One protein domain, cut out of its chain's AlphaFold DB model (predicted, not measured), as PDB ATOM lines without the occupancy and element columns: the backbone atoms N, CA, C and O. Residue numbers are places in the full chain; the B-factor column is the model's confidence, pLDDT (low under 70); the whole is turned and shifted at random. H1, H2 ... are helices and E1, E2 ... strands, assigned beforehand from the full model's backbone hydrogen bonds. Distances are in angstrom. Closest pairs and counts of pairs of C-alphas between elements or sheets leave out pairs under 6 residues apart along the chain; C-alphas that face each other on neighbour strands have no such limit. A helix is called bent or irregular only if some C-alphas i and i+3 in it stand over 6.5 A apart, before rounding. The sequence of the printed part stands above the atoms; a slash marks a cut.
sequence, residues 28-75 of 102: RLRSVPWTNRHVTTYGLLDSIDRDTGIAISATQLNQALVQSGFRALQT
ATOM      1  N   ARG A  28     174.072 193.177 207.905       86.19
ATOM      2  CA  ARG A  28     173.752 191.935 207.198       86.19
ATOM      3  C   ARG A  28     174.668 190.789 207.554       86.19
ATOM      4  O   ARG A  28     174.198 189.659 207.564       86.19
ATOM      5  N   LEU A  29     175.944 191.017 207.824       86.50
ATOM      6  CA  LEU A  29     176.879 189.917 208.020       86.50
ATOM      7  C   LEU A  29     177.005 189.549 209.498       86.50
ATOM      8  O   LEU A  29     176.845 190.364 210.405       86.50
ATOM      9  N   ARG A  30     177.277 188.271 209.742       80.94
ATOM     10  CA  ARG A  30     177.713 187.753 211.040       80.94
ATOM     11  C   ARG A  30     178.791 186.703 210.825       80.94
ATOM     12  O   ARG A  30     178.732 185.959 209.841       80.94
ATOM     13  N   SER A  31     179.722 186.614 211.768       75.06
ATOM     14  CA  SER A  31     180.601 185.456 211.855       75.06
ATOM     15  C   SER A  31     179.801 184.236 212.319       75.06
ATOM     16  O   SER A  31     178.852 184.342 213.103       75.06
ATOM     17  N   VAL A  32     180.154 183.071 211.793       72.38
ATOM     18  CA  VAL A  32     179.623 181.773 212.217       72.38
ATOM     19  C   VAL A  32     180.785 180.812 212.486       72.38
ATOM     20  O   VAL A  32     181.811 180.896 211.813       72.38
ATOM     21  N   PRO A  33     180.662 179.883 213.455       65.12
ATOM     22  CA  PRO A  33     181.777 179.023 213.865       65.12
ATOM     23  C   PRO A  33     182.039 177.847 212.909       65.12
ATOM     24  O   PRO A  33     182.891 176.999 213.184       65.12
ATOM     25  N   TRP A  34     181.308 177.769 211.796       65.38
ATOM     26  CA  TRP A  34     181.454 176.736 210.779       65.38
ATOM     27  C   TRP A  34     181.522 177.332 209.383       65.38
ATOM     28  O   TRP A  34     181.080 178.444 209.109       65.38
ATOM     29  N   THR A  35     182.006 176.490 208.487       66.25
ATOM     30  CA  THR A  35     182.098 176.741 207.066       66.25
ATOM     31  C   THR A  35     180.721 176.706 206.375       66.25
ATOM     32  O   THR A  35     180.140 175.657 206.118       66.25
ATOM     33  N   ASN A  36     180.190 177.875 206.060       70.00
ATOM     34  CA  ASN A  36     179.064 178.189 205.202       70.00
ATOM     35  C   ASN A  36     179.452 178.238 203.711       70.00
ATOM     36  O   ASN A  36     179.724 179.291 203.140       70.00
ATOM     37  N   ARG A  37     179.373 177.078 203.061       65.50
ATOM     38  CA  ARG A  37     179.600 176.890 201.615       65.50
ATOM     39  C   ARG A  37     178.692 177.704 200.682       65.50
ATOM     40  O   ARG A  37     178.913 177.703 199.478       65.50
ATOM     41  N   HIS A  38     177.637 178.327 201.206       68.56
ATOM     42  CA  HIS A  38     176.670 179.084 200.409       68.56
ATOM     43  C   HIS A  38     177.028 180.570 200.289       68.56
ATOM     44  O   HIS A  38     176.352 181.295 199.566       68.56
ATOM     45  N   VAL A  39     178.071 181.032 200.987       73.56
ATOM     46  CA  VAL A  39     178.527 182.423 200.931       73.56
ATOM     47  C   VAL A  39     179.859 182.474 200.200       73.56
ATOM     48  O   VAL A  39     180.869 181.975 200.679       73.56
ATOM     49  N   THR A  40     179.842 183.081 199.020       76.81
ATOM     50  CA  THR A  40     181.024 183.303 198.186       76.81
ATOM     51  C   THR A  40     181.313 184.795 198.095       76.81
ATOM     52  O   THR A  40     180.408 185.615 198.256       76.81
ATOM     53  N   THR A  41     182.554 185.163 197.773       82.12
ATOM     54  CA  THR A  41     182.926 186.559 197.498       82.12
ATOM     55  C   THR A  41     182.011 187.183 196.447       82.12
ATOM     56  O   THR A  41     181.456 188.249 196.681       82.12
ATOM     57  N   TYR A  42     181.767 186.492 195.328       81.44
ATOM     58  CA  TYR A  42     180.858 186.976 194.284       81.44
ATOM     59  C   TYR A  42     179.410 187.106 194.766       81.44
ATOM     60  O   TYR A  42     178.747 188.074 194.419       81.44
ATOM     61  N   GLY A  43     178.934 186.182 195.605       84.44
ATOM     62  CA  GLY A  43     177.601 186.280 196.200       84.44
ATOM     63  C   GLY A  43     177.462 187.468 197.155       84.44
ATOM     64  O   GLY A  43     176.401 188.085 197.212       84.44
ATOM     65  N   LEU A  44     178.525 187.821 197.885       87.19
ATOM     66  CA  LEU A  44     178.554 189.018 198.730       87.19
ATOM     67  C   LEU A  44     178.578 190.300 197.896       87.19
ATOM     68  O   LEU A  44     177.830 191.218 198.208       87.19
ATOM     69  N   LEU A  45     179.392 190.343 196.839       90.44
ATOM     70  CA  LEU A  45     179.435 191.474 195.909       90.44
ATOM     71  C   LEU A  45     178.065 191.722 195.269       90.44
ATOM     72  O   LEU A  45     177.561 192.837 195.339       90.44
ATOM     73  N   ASP A  46     177.433 190.671 194.740       89.69
ATOM     74  CA  ASP A  46     176.087 190.742 194.161       89.69
ATOM     75  C   ASP A  46     175.036 191.177 195.194       89.69
ATOM     76  O   ASP A  46     174.157 191.979 194.895       89.69
ATOM     77  N   SER A  47     175.145 190.705 196.440       90.19
ATOM     78  CA  SER A  47     174.217 191.107 197.506       90.19
ATOM     79  C   SER A  47     174.375 192.577 197.902       90.19
ATOM     80  O   SER A  47     173.373 193.230 198.177       90.19
ATOM     81  N   ILE A  48     175.605 193.103 197.939       91.25
ATOM     82  CA  ILE A  48     175.865 194.524 198.213       91.25
ATOM     83  C   ILE A  48     175.312 195.376 197.079       91.25
ATOM     84  O   ILE A  48     174.566 196.316 197.351       91.25
ATOM     85  N   ASP A  49     175.628 195.033 195.830       93.31
ATOM     86  CA  ASP A  49     175.162 195.778 194.660       93.31
ATOM     87  C   ASP A  49     173.630 195.788 194.594       93.31
ATOM     88  O   ASP A  49     173.005 196.842 194.537       93.31
ATOM     89  N   ARG A  50     172.995 194.626 194.764       92.56
ATOM     90  CA  ARG A  50     171.533 194.509 194.771       92.56
ATOM     91  C   ARG A  50     170.855 195.324 195.874       92.56
ATOM     92  O   ARG A  50     169.810 195.919 195.626       92.56
ATOM     93  N   ASP A  51     171.399 195.318 197.090       92.44
ATOM     94  CA  ASP A  51     170.769 195.977 198.242       92.44
ATOM     95  C   ASP A  51     171.086 197.480 198.324       92.44
ATOM     96  O   ASP A  51     170.328 198.223 198.947       92.44
ATOM     97  N   THR A  52     172.216 197.928 197.767       92.19
ATOM     98  CA  THR A  52     172.724 199.303 197.947       92.19
ATOM     99  C   THR A  52     172.892 200.087 196.646       92.19
ATOM    100  O   THR A  52     173.033 201.306 196.695       92.19
ATOM    101  N   GLY A  53     172.873 199.417 195.491       94.00
ATOM    102  CA  GLY A  53     173.207 199.991 194.184       94.00
ATOM    103  C   GLY A  53     174.692 200.331 194.016       94.00
ATOM    104  O   GLY A  53     175.043 201.101 193.123       94.00
ATOM    105  N   ILE A  54     175.559 199.837 194.908       94.62
ATOM    106  CA  ILE A  54     176.992 200.132 194.915       94.62
ATOM    107  C   ILE A  54     177.767 198.896 194.466       94.62
ATOM    108  O   ILE A  54     177.862 197.904 195.192       94.62
ATOM    109  N   ALA A  55     178.430 199.011 193.319       93.38
ATOM    110  CA  ALA A  55     179.413 198.039 192.872       93.38
ATOM    111  C   ALA A  55     180.790 198.338 193.491       93.38
ATOM    112  O   ALA A  55     181.334 199.432 193.331       93.38
ATOM    113  N   ILE A  56     181.370 197.344 194.166       91.94
ATOM    114  CA  ILE A  56     182.749 197.373 194.674       91.94
ATOM    115  C   ILE A  56     183.541 196.180 194.138       91.94
ATOM    116  O   ILE A  56     182.970 195.165 193.739       91.94
ATOM    117  N   SER A  57     184.869 196.278 194.124       91.00
ATOM    118  CA  SER A  57     185.737 195.155 193.762       91.00
ATOM    119  C   SER A  57     185.880 194.146 194.909       91.00
ATOM    120  O   SER A  57     185.599 194.439 196.074       91.00
ATOM    121  N   ALA A  58     186.382 192.946 194.604       86.44
ATOM    122  CA  ALA A  58     186.719 191.956 195.629       86.44
ATOM    123  C   ALA A  58     187.789 192.475 196.612       86.44
ATOM    124  O   ALA A  58     187.708 192.211 197.812       86.44
ATOM    125  N   THR A  59     188.763 193.249 196.122       87.75
ATOM    126  CA  THR A  59     189.788 193.899 196.954       87.75
ATOM    127  C   THR A  59     189.148 194.889 197.926       87.75
ATOM    128  O   THR A  59     189.426 194.849 199.127       87.75
ATOM    129  N   GLN A  60     188.244 195.732 197.425       92.06
ATOM    130  CA  GLN A  60     187.516 196.712 198.228       92.06
ATOM    131  C   GLN A  60     186.605 196.040 199.266       92.06
ATOM    132  O   GLN A  60     186.583 196.457 200.422       92.06
ATOM    133  N   LEU A  61     185.919 194.952 198.896       90.56
ATOM    134  CA  LEU A  61     185.122 194.145 199.824       90.56
ATOM    135  C   LEU A  61     185.979 193.593 200.970       90.56
ATOM    136  O   LEU A  61     185.600 193.716 202.133       90.56
ATOM    137  N   ASN A  62     187.148 193.024 200.668       86.69
ATOM    138  CA  ASN A  62     188.048 192.503 201.698       86.69
ATOM    139  C   ASN A  62     188.491 193.608 202.668       86.69
ATOM    140  O   ASN A  62     188.473 193.408 203.882       86.69
ATOM    141  N   GLN A  63     188.832 194.792 202.155       89.62
ATOM    142  CA  GLN A  63     189.196 195.948 202.981       89.62
ATOM    143  C   GLN A  63     188.024 196.416 203.862       89.62
ATOM    144  O   GLN A  63     188.208 196.625 205.063       89.62
ATOM    145  N   ALA A  64     186.814 196.498 203.304       90.88
ATOM    146  CA  ALA A  64     185.604 196.879 204.032       90.88
ATOM    147  C   ALA A  64     185.239 195.877 205.142       90.88
ATOM    148  O   ALA A  64     184.801 196.263 206.231       90.88
ATOM    149  N   LEU A  65     185.449 194.582 204.895       87.75
ATOM    150  CA  LEU A  65     185.264 193.535 205.892       87.75
ATOM    151  C   LEU A  65     186.281 193.681 207.036       87.75
ATOM    152  O   LEU A  65     185.865 193.715 208.195       87.75
ATOM    153  N   VAL A  66     187.575 193.877 206.736       85.81
ATOM    154  CA  VAL A  66     188.601 194.162 207.763       85.81
ATOM    155  C   VAL A  66     188.223 195.373 208.606       85.81
ATOM    156  O   VAL A  66     188.236 195.303 209.836       85.81
ATOM    157  N   GLN A  67     187.804 196.461 207.964       90.00
ATOM    158  CA  GLN A  67     187.357 197.677 208.644       90.00
ATOM    159  C   GLN A  67     186.074 197.472 209.472       90.00
ATOM    160  O   GLN A  67     185.803 198.215 210.418       90.00
ATOM    161  N   SER A  68     185.289 196.442 209.157       86.00
ATOM    162  CA  SER A  68     184.106 196.033 209.919       86.00
ATOM    163  C   SER A  68     184.406 195.023 211.033       86.00
ATOM    164  O   SER A  68     183.478 194.587 211.711       86.00
ATOM    165  N   GLY A  69     185.679 194.676 211.261       81.00
ATOM    166  CA  GLY A  69     186.120 193.782 212.337       81.00
ATOM    167  C   GLY A  69     186.262 192.311 211.935       81.00
ATOM    168  O   GLY A  69     186.589 191.476 212.774       81.00
ATOM    169  N   PHE A  70     186.050 191.988 210.661       78.62
ATOM    170  CA  PHE A  70     186.191 190.646 210.108       78.62
ATOM    171  C   PHE A  70     187.645 190.396 209.686       78.62
ATOM    172  O   PHE A  70     188.212 191.182 208.938       78.62
ATOM    173  N   ARG A  71     188.284 189.316 210.145       68.69
ATOM    174  CA  ARG A  71     189.692 189.023 209.804       68.69
ATOM    175  C   ARG A  71     189.803 187.787 208.931       68.69
ATOM    176  O   ARG A  71     188.979 186.904 209.061       68.69
ATOM    177  N   ALA A  72     190.827 187.690 208.088       64.38
ATOM    178  CA  ALA A  72     191.119 186.451 207.368       64.38
ATOM    179  C   ALA A  72     191.452 185.307 208.352       64.38
ATOM    180  O   ALA A  72     192.088 185.552 209.378       64.38
ATOM    181  N   LEU A  73     191.073 184.067 208.030       61.94
ATOM    182  CA  LEU A  73     191.527 182.883 208.760       61.94
ATOM    183  C   LEU A  73     193.040 182.770 208.597       61.94
ATOM    184  O   LEU A  73     193.529 182.645 207.473       61.94
ATOM    185  N   GLN A  74     193.771 182.822 209.708       57.97
ATOM    186  CA  GLN A  74     195.187 182.482 209.694       57.97
ATOM    187  C   GLN A  74     195.310 180.960 209.649       57.97
ATOM    188  O   GLN A  74     194.581 180.249 210.337       57.97
ATOM    189  N   THR A  75     196.214 180.459 208.812       52.94
ATOM    190  CA  THR A  75     196.393 179.029 208.524       52.94
ATOM    191  C   THR A  75     196.735 178.171 209.743       52.94
ATOM    192  O   THR A  75     196.615 176.957 209.643       52.94
TER     193      THR A  75
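What this domain is: This is residues 28 to 75 of the 102 residues of an uncharacterized protein of Faecalibaculum rodentium (UniProt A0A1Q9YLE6). Two short helices, H1 and H2, meet near their first residues as an L, and a tight link folds the chain back from the far end of H1 to the beginning of H2. A single short strand, E1, lies off to the side of both helices, and residues 32 to 40, between E1 and H1, stick out as a free loop. The printed part has 48 residues with one named strand and two named helices, in the order E1, H1, H2, and its class is mostly helix. It is only just compact, close to loose, with a radius of gyration of the C-alphas of 11.2 A. The C-alphas span 32 by 21 by 16 A, an only just elongated outline.

Where its parts are: The printed part begins at Arg 28, and E1 follows as residues 29 to 31, 7.0 A from first to last C-alpha. C-alpha 29 stands at (176.879, 189.917, 208.020). H1 is residues 41 to 52, 16.3 A long, beginning with C-alpha 41 at (182.926, 186.559, 197.498). H2 is residues 58 to 67, 14.2 A long, and ends with C-alpha 67 at (187.357, 197.677, 208.644). Residues 68 to 75 follow H2 without a named element.

How they stand to each other: H1 and H2 touch, with 4 pairs of C-alphas within 8 A. The closest C-alphas of the two are those of Thr 41 and Ala 58, 6.9 A apart. H1 touches H2 with residues 41 to 45 alone. Their lines stand at 76 degrees, about perpendicular, and their centres are 12.7 A apart. E1 pairs with no named strand. E1 and H1 are apart, and E1 and H2 are apart, with no C-alpha of E1 within 8 A of either helix. In H1 and H2 every O i to N i+4 pair is within hydrogen-bond range. Neither helix is bent.

The domain as a whole: The two C-alphas farthest apart are those of Gly 53 and Thr 75, at 34.4 A, while those of Arg 28 and Thr 75, the first and last printed, are 26.1 A apart. Residues 32 to 40 stand free. The 39 residues of the body without them span 33 by 19 by 17 A, with a radius of gyration of 10.5 A. The link from E1 to H1, 9 residues, is short, and the link from H1 to H2, 5 residues, is tight. The printed part has no cut. Its mean pLDDT is 81.7, and the model's confidence is under 70 at residues 33 to 35, 37 to 38 and 71 to 75.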